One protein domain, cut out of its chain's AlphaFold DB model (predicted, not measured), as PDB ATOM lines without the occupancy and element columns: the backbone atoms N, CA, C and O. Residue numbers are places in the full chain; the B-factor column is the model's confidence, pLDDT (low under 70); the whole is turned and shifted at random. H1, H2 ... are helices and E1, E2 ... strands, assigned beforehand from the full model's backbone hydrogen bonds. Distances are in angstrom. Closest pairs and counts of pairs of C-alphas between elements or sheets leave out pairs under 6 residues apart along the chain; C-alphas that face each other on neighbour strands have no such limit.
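Overview. This is residues 10 to 72 of the 74 residues of an uncharacterized protein of Pseudonocardiales bacterium (UniProt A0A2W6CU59). A small body, two short parallel strands E1 and E2 with the short helices H1 and H2 near them, has a long straight helical arm: residues 52 to 72, of which 52 to 70 belong to H3, stick out. The 63 printed residues run H1, E1, H2, E2, H3, mostly helix. The whole is extended, radius of gyration of the C-alphas 18.2 A, spans 61 by 17 by 16 A.

Along the chain. H1, residues 10 to 18, begins at C-alpha 10 (-42.200, 18.189, 18.658). E1 is residues 23 to 26, H2 34 to 39, E2 42 to 46. H3, residues 50 to 70, 30.4 A long, ends at C-alpha 70 (6.939, 13.550, 23.204).

Arrangement. E1 and E2 are parallel at 23 degrees; N 25 and O 44 are 2.8 A apart, within hydrogen-bond range. E1, H2, E2 form a strand-helix-strand unit, parallel neighbour strands with a helix between, its crossover right-handed. The closest C-alphas of H2 and E2, Pro 34 and Ile 45, are 7.6 A apart; of H1 and E1, Val 16 and Val 23, 6.6 A. H3 is apart from H1, E1 and H2. Every O i to N i+4 pair in H1, H2 and H3 is within hydrogen-bond range.

Size, cuts and confidence. The C-alphas farthest apart, Gly 20 and Val 72, are 61.6 A apart. The printed part has no cut and no long link. Residues 70 to 72 have pLDDT under 70.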
ATOM      1  N   ALA A  10     -40.856  17.632  18.778       92.56
ATOM      2  CA  ALA A  10     -42.200  18.189  18.658       92.56
ATOM      3  C   ALA A  10     -42.311  19.148  17.460       92.56
ATOM      4  O   ALA A  10     -43.282  19.096  16.703       92.56
ATOM      5  N   ALA A  11     -41.289  19.979  17.246       92.69
ATOM      6  CA  ALA A  11     -41.265  20.932  16.145       92.69
ATOM      7  C   ALA A  11     -41.060  20.228  14.796       92.69
ATOM      8  O   ALA A  11     -41.736  20.559  13.822       92.69
ATOM      9  N   LEU A  12     -40.202  19.205  14.741       92.00
ATOM     10  CA  LEU A  12     -40.048  18.335  13.573       92.00
ATOM     11  C   LEU A  12     -41.359  17.631  13.219       92.00
ATOM     12  O   LEU A  12     -41.745  17.618  12.053       92.00
ATOM     13  N   THR A  13     -42.069  17.099  14.211       91.50
ATOM     14  CA  THR A  13     -43.361  16.426  14.009       91.50
ATOM     15  C   THR A  13     -44.398  17.382  13.424       91.50
ATOM     16  O   THR A  13     -45.032  17.067  12.416       91.50
ATOM     17  N   ALA A  14     -44.529  18.576  14.011       92.81
ATOM     18  CA  ALA A  14     -45.443  19.607  13.526       92.81
ATOM     19  C   ALA A  14     -45.072  20.104  12.122       92.81
ATOM     20  O   ALA A  14     -45.947  20.407  11.314       92.81
ATOM     21  N   PHE A  15     -43.779  20.189  11.819       92.00
ATOM     22  CA  PHE A  15     -43.300  20.605  10.511       92.00
ATOM     23  C   PHE A  15     -43.583  19.550   9.441       92.00
ATOM     24  O   PHE A  15     -44.075  19.879   8.364       92.00
ATOM     25  N   VAL A  16     -43.292  18.280   9.731       89.81
ATOM     26  CA  VAL A  16     -43.546  17.164   8.812       89.81
ATOM     27  C   VAL A  16     -45.032  17.046   8.494       89.81
ATOM     28  O   VAL A  16     -45.372  16.844   7.332       89.81
ATOM     29  N   SER A  17     -45.918  17.195   9.483       90.50
ATOM     30  CA  SER A  17     -47.364  17.072   9.254       90.50
ATOM     31  C   SER A  17     -47.921  18.153   8.320       90.50
ATOM     32  O   SER A  17     -48.908  17.915   7.629       90.50
ATOM     33  N   GLN A  18     -47.270  19.318   8.267       91.00
ATOM     34  CA  GLN A  18     -47.634  20.445   7.401       91.00
ATOM     35  C   GLN A  18     -46.864  20.459   6.077       91.00
ATOM     36  O   GLN A  18     -47.270  21.115   5.116       91.00
ATOM     37  N   ALA A  19     -45.738  19.751   6.005       85.31
ATOM     38  CA  ALA A  19     -44.942  19.658   4.802       85.31
ATOM     39  C   ALA A  19     -45.683  18.785   3.781       85.31
ATOM     40  O   ALA A  19     -45.559  17.564   3.780       85.31
ATOM     41  N   GLY A  20     -46.431  19.415   2.872       84.06
ATOM     42  CA  GLY A  20     -47.133  18.766   1.752       84.06
ATOM     43  C   GLY A  20     -46.220  18.092   0.711       84.06
ATOM     44  O   GLY A  20     -46.578  17.995  -0.457       84.06
ATOM     45  N   GLY A  21     -45.013  17.673   1.099       86.81
ATOM     46  CA  GLY A  21     -44.032  17.014   0.252       86.81
ATOM     47  C   GLY A  21     -42.806  16.522   1.037       86.81
ATOM     48  O   GLY A  21     -42.712  16.709   2.249       86.81
ATOM     49  N   PRO A  22     -41.821  15.915   0.348       86.19
ATOM     50  CA  PRO A  22     -40.665  15.276   0.976       86.19
ATOM     51  C   PRO A  22     -39.877  16.198   1.921       86.19
ATOM     52  O   PRO A  22     -39.402  17.272   1.517       86.19
ATOM     53  N   VAL A  23     -39.670  15.742   3.159       90.31
ATOM     54  CA  VAL A  23     -38.848  16.427   4.166       90.31
ATOM     55  C   VAL A  23     -37.479  15.769   4.254       90.31
ATOM     56  O   VAL A  23     -37.350  14.575   4.516       90.31
ATOM     57  N   LYS A  24     -36.442  16.572   4.034       92.44
ATOM     58  CA  LYS A  24     -35.042  16.182   4.223       92.44
ATOM     59  C   LYS A  24     -34.613  16.714   5.595       92.44
ATOM     60  O   LYS A  24     -34.970  17.840   5.917       92.44
ATOM     61  N   ILE A  25     -33.862  15.963   6.389       91.56
ATOM     62  CA  ILE A  25     -33.442  16.379   7.738       91.56
ATOM     63  C   ILE A  25     -31.915  16.372   7.832       91.56
ATOM     64  O   ILE A  25     -31.243  15.493   7.283       91.56
ATOM     65  N   LEU A  26     -31.360  17.383   8.497       92.06
ATOM     66  CA  LEU A  26     -29.971  17.393   8.946       92.06
ATOM     67  C   LEU A  26     -29.934  16.848  10.378       92.06
ATOM     68  O   LEU A  26     -30.439  17.501  11.286       92.06
ATOM     69  N   ALA A  27     -29.362  15.663  10.573       91.31
ATOM     70  CA  ALA A  27     -29.171  15.083  11.892       91.31
ATOM     71  C   ALA A  27     -28.012  15.785  12.611       91.31
ATOM     72  O   ALA A  27     -26.891  15.863  12.102       91.31
ATOM     73  N   LEU A  28     -28.307  16.296  13.801       89.81
ATOM     74  CA  LEU A  28     -27.362  16.885  14.740       89.81
ATOM     75  C   LEU A  28     -27.220  15.957  15.951       89.81
ATOM     76  O   LEU A  28     -28.076  15.109  16.184       89.81
ATOM     77  N   SER A  29     -26.184  16.148  16.766       86.75
ATOM     78  CA  SER A  29     -25.976  15.363  17.998       86.75
ATOM     79  C   SER A  29     -27.173  15.398  18.956       86.75
ATOM     80  O   SER A  29     -27.440  14.428  19.652       86.75
ATOM     81  N   ARG A  30     -27.907  16.515  18.963       90.06
ATOM     82  CA  ARG A  30     -29.118  16.736  19.764       90.06
ATOM     83  C   ARG A  30     -30.421  16.311  19.080       90.06
ATOM     84  O   ARG A  30     -31.475  16.392  19.696       90.06
ATOM     85  N   SER A  31     -30.379  15.922  17.806       91.56
ATOM     86  CA  SER A  31     -31.571  15.474  17.083       91.56
ATOM     87  C   SER A  31     -32.085  14.132  17.628       91.56
ATOM     88  O   SER A  31     -31.304  13.360  18.187       91.56
ATOM     89  N   PRO A  32     -33.372  13.805  17.402       92.56
ATOM     90  CA  PRO A  32     -33.895  12.464  17.613       92.56
ATOM     91  C   PRO A  32     -33.057  11.408  16.895       92.56
ATOM     92  O   PRO A  32     -32.391  11.690  15.893       92.56
ATOM     93  N   SER A  33     -33.125  10.171  17.386       91.06
ATOM     94  CA  SER A  33     -32.392   9.055  16.790       91.06
ATOM     95  C   SER A  33     -32.742   8.883  15.302       91.06
ATOM     96  O   SER A  33     -33.861   9.199  14.889       91.06
ATOM     97  N   PRO A  34     -31.837   8.327  14.475       87.56
ATOM     98  CA  PRO A  34     -32.131   8.075  13.065       87.56
ATOM     99  C   PRO A  34     -33.399   7.238  12.843       87.56
ATOM    100  O   PRO A  34     -34.153   7.511  11.913       87.56
ATOM    101  N   VAL A  35     -33.669   6.271  13.731       90.06
ATOM    102  CA  VAL A  35     -34.908   5.475  13.723       90.06
ATOM    103  C   VAL A  35     -36.124   6.378  13.917       90.06
ATOM    104  O   VAL A  35     -37.062   6.325  13.125       90.06
ATOM    105  N   LYS A  36     -36.082   7.278  14.905       90.81
ATOM    106  CA  LYS A  36     -37.190   8.197  15.172       90.81
ATOM    107  C   LYS A  36     -37.425   9.177  14.023       90.81
ATOM    108  O   LYS A  36     -38.562   9.437  13.644       90.81
ATOM    109  N   LEU A  37     -36.353   9.680  13.413       90.25
ATOM    110  CA  LEU A  37     -36.443  10.539  12.230       90.25
ATOM    111  C   LEU A  37     -37.061   9.806  11.025       90.25
ATOM    112  O   LEU A  37     -37.797  10.420  10.253       90.25
ATOM    113  N   ALA A  38     -36.805   8.504  10.874       85.25
ATOM    114  CA  ALA A  38     -37.435   7.685   9.840       85.25
ATOM    115  C   ALA A  38     -38.941   7.480  10.097       85.25
ATOM    116  O   ALA A  38     -39.735   7.579   9.160       85.25
ATOM    117  N   GLU A  39     -39.357   7.275  11.354       89.56
ATOM    118  CA  GLU A  39     -40.781   7.212  11.742       89.56
ATOM    119  C   GLU A  39     -41.527   8.514  11.417       89.56
ATOM    120  O   GLU A  39     -42.671   8.484  10.962       89.56
ATOM    121  N   LEU A  40     -40.851   9.659  11.555       87.06
ATOM    122  CA  LEU A  40     -41.345  10.976  11.138       87.06
ATOM    123  C   LEU A  40     -41.356  11.165   9.608       87.06
ATOM    124  O   LEU A  40     -41.456  12.287   9.124       87.06
ATOM    125  N   ARG A  41     -41.246  10.089   8.817       82.75
ATOM    126  CA  ARG A  41     -41.300  10.106   7.345       82.75
ATOM    127  C   ARG A  41     -40.266  11.028   6.694       82.75
ATOM    128  O   ARG A  41     -40.487  11.541   5.592       82.75
ATOM    129  N   ALA A  42     -39.115  11.224   7.339       84.62
ATOM    130  CA  ALA A  42     -37.989  11.881   6.698       84.62
ATOM    131  C   ALA A  42     -37.577  11.078   5.457       84.62
ATOM    132  O   ALA A  42     -37.249   9.898   5.542       84.62
ATOM    133  N   THR A  43     -37.566  11.719   4.291       88.81
ATOM    134  CA  THR A  43     -37.208  11.047   3.033       88.81
ATOM    135  C   THR A  43     -35.703  10.961   2.830       88.81
ATOM    136  O   THR A  43     -35.218  10.172   2.023       88.81
ATOM    137  N   ARG A  44     -34.949  11.792   3.554       90.31
ATOM    138  CA  ARG A  44     -33.490  11.753   3.586       90.31
ATOM    139  C   ARG A  44     -32.983  12.311   4.901       90.31
ATOM    140  O   ARG A  44     -33.316  13.443   5.250       90.31
ATOM    141  N   ILE A  45     -32.094  11.571   5.546       90.88
ATOM    142  CA  ILE A  45     -31.296  12.050   6.672       90.88
ATOM    143  C   ILE A  45     -29.894  12.357   6.143       90.88
ATOM    144  O   ILE A  45     -29.318  11.586   5.379       90.88
ATOM    145  N   SER A  46     -29.363  13.520   6.496       91.75
ATOM    146  CA  SER A  46     -28.014  13.960   6.137       91.75
ATOM    147  C   SER A  46     -27.271  14.415   7.383       91.75
ATOM    148  O   SER A  46     -27.909  14.823   8.343       91.75
ATOM    149  N   TYR A  47     -25.938  14.379   7.357       92.31
ATOM    150  CA  TYR A  47     -25.095  14.792   8.489       92.31
ATOM    151  C   TYR A  47     -24.281  16.062   8.200       92.31
ATOM    152  O   TYR A  47     -23.565  16.556   9.067       92.31
ATOM    153  N   GLY A  48     -24.388  16.619   6.987       91.31
ATOM    154  CA  GLY A  48     -23.631  17.805   6.578       91.31
ATOM    155  C   GLY A  48     -22.135  17.650   6.869       91.31
ATOM    156  O   GLY A  48     -21.550  16.605   6.600       91.31
ATOM    157  N   SER A  49     -21.533  18.676   7.470       92.75
ATOM    158  CA  SER A  49     -20.133  18.668   7.913       92.75
ATOM    159  C   SER A  49     -19.925  18.135   9.337       92.75
ATOM    160  O   SER A  49     -18.809  18.200   9.848       92.75
ATOM    161  N   VAL A  50     -20.967  17.626  10.009       91.50
ATOM    162  CA  VAL A  50     -20.890  17.231  11.428       91.50
ATOM    163  C   VAL A  50     -19.892  16.092  11.636       91.50
ATOM    164  O   VAL A  50     -19.024  16.214  12.490       91.50
ATOM    165  N   LEU A  51     -19.959  15.036  10.818       91.19
ATOM    166  CA  LEU A  51     -19.037  13.896  10.924       91.19
ATOM    167  C   LEU A  51     -17.589  14.294  10.629       91.19
ATOM    168  O   LEU A  51     -16.679  13.855  11.321       91.19
ATOM    169  N   HIS A  52     -17.383  15.156   9.631       95.38
ATOM    170  CA  HIS A  52     -16.056  15.674   9.310       95.38
ATOM    171  C   HIS A  52     -15.466  16.454  10.488       95.38
ATOM    172  O   HIS A  52     -14.339  16.189  10.885       95.38
ATOM    173  N   ARG A  53     -16.226  17.394  11.069       95.12
ATOM    174  CA  ARG A  53     -15.755  18.180  12.220       95.12
ATOM    175  C   ARG A  53     -15.431  17.289  13.412       95.12
ATOM    176  O   ARG A  53     -14.334  17.390  13.931       95.12
ATOM    177  N   TYR A  54     -16.314  16.348  13.739       94.31
ATOM    178  CA  TYR A  54     -16.063  15.384  14.809       94.31
ATOM    179  C   TYR A  54     -14.763  14.592  14.592       94.31
ATOM    180  O   TYR A  54     -13.972  14.429  15.517       94.31
ATOM    181  N   ALA A  55     -14.514  14.130  13.363       97.06
ATOM    182  CA  ALA A  55     -13.280  13.423  13.038       97.06
ATOM    183  C   ALA A  55     -12.037  14.321  13.171       97.06
ATOM    184  O   ALA A  55     -11.010  13.864  13.661       97.06
ATOM    185  N   MET A  56     -12.125  15.587  12.750       98.44
ATOM    186  CA  MET A  56     -11.020  16.545  12.867       98.44
ATOM    187  C   MET A  56     -10.729  16.933  14.318       98.44
ATOM    188  O   MET A  56      -9.558  17.064  14.673       98.44
ATOM    189  N   ASP A  57     -11.759  17.069  15.152       97.56
ATOM    190  CA  ASP A  57     -11.608  17.356  16.580       97.56
ATOM    191  C   ASP A  57     -10.890  16.184  17.273       97.56
ATOM    192  O   ASP A  57      -9.825  16.369  17.858       97.56
ATOM    193  N   LEU A  58     -11.375  14.948  17.076       97.56
ATOM    194  CA  LEU A  58     -10.743  13.742  17.627       97.56
ATOM    195  C   LEU A  58      -9.285  13.575  17.166       97.56
ATOM    196  O   LEU A  58      -8.410  13.157  17.930       97.56
ATOM    197  N   PHE A  59      -9.022  13.878  15.895       98.12
ATOM    198  CA  PHE A  59      -7.676  13.804  15.341       98.12
ATOM    199  C   PHE A  59      -6.750  14.853  15.965       98.12
ATOM    200  O   PHE A  59      -5.625  14.529  16.347       98.12
ATOM    201  N   SER A  60      -7.233  16.086  16.131       98.12
ATOM    202  CA  SER A  60      -6.481  17.175  16.764       98.12
ATOM    203  C   SER A  60      -6.157  16.867  18.229       98.12
ATOM    204  O   SER A  60      -5.029  17.100  18.669       98.12
ATOM    205  N   ASP A  61      -7.097  16.269  18.961       97.88
ATOM    206  CA  ASP A  61      -6.888  15.829  20.346       97.88
ATOM    207  C   ASP A  61      -5.817  14.732  20.436       97.88
ATOM    208  O   ASP A  61      -4.933  14.763  21.300       97.88
ATOM    209  N   SER A  62      -5.849  13.784  19.496       97.69
ATOM    210  CA  SER A  62      -4.861  12.703  19.415       97.69
ATOM    211  C   SER A  62      -3.457  13.248  19.146       97.69
ATOM    212  O   SER A  62      -2.502  12.874  19.830       97.69
ATOM    213  N   LEU A  63      -3.325  14.177  18.193       97.38
ATOM    214  CA  LEU A  63      -2.049  14.832  17.894       97.38
ATOM    215  C   LEU A  63      -1.524  15.641  19.084       97.38
ATOM    216  O   LEU A  63      -0.334  15.574  19.385       97.38
ATOM    217  N   SER A  64      -2.403  16.362  19.782       97.19
ATOM    218  CA  SER A  64      -2.033  17.151  20.963       97.19
ATOM    219  C   SER A  64      -1.517  16.262  22.094       97.19
ATOM    220  O   SER A  64      -0.515  16.583  22.727       97.19
ATOM    221  N   THR A  65      -2.151  15.106  22.302       95.75
ATOM    222  CA  THR A  65      -1.720  14.114  23.298       95.75
ATOM    223  C   THR A  65      -0.337  13.549  22.970       95.75
ATOM    224  O   THR A  65       0.524  13.475  23.844       95.75
ATOM    225  N   LEU A  66      -0.097  13.186  21.706       95.75
ATOM    226  CA  LEU A  66       1.199  12.668  21.261       95.75
ATOM    227  C   LEU A  66       2.308  13.721  21.372       95.75
ATOM    228  O   LEU A  66       3.399  13.407  21.840       95.75
ATOM    229  N   ALA A  67       2.026  14.967  20.983       94.38
ATOM    230  CA  ALA A  67       2.976  16.069  21.104       94.38
ATOM    231  C   ALA A  67       3.317  16.372  22.571       94.38
ATOM    232  O   ALA A  67       4.478  16.617  22.890       94.38
ATOM    233  N   ALA A  68       2.326  16.311  23.465       90.81
ATOM    234  CA  ALA A  68       2.543  16.474  24.896       90.81
ATOM    235  C   ALA A  68       3.398  15.338  25.473       90.81
ATOM    236  O   ALA A  68       4.326  15.623  26.217       90.81
ATOM    237  N   GLY A  69       3.139  14.078  25.100       81.69
ATOM    238  CA  GLY A  69       3.946  12.931  25.533       81.69
ATOM    239  C   GLY A  69       5.395  12.999  25.041       81.69
ATOM    240  O   GLY A  69       6.317  12.812  25.825       81.69
ATOM    241  N   ALA A  70       5.603  13.373  23.776       68.62
ATOM    242  CA  ALA A  70       6.939  13.550  23.204       68.62
ATOM    243  C   ALA A  70       7.744  14.687  23.863       68.62
ATOM    244  O   ALA A  70       8.969  14.665  23.823       68.62
ATOM    245  N   ALA A  71       7.077  15.674  24.468       61.88
ATOM    246  CA  ALA A  71       7.730  16.775  25.173       61.88
ATOM    247  C   ALA A  71       8.172  16.425  26.608       61.88
ATOM    248  O   ALA A  71       8.892  17.216  27.211       61.88
ATOM    249  N   VAL A  72       7.747  15.283  27.167       58.34
ATOM    250  CA  VAL A  72       8.177  14.814  28.504       58.34
ATOM    251  C   VAL A  72       9.429  13.928  28.423       58.34
ATOM    252  O   VAL A  72      10.133  13.771  29.416       58.34
TER     253      VAL A  72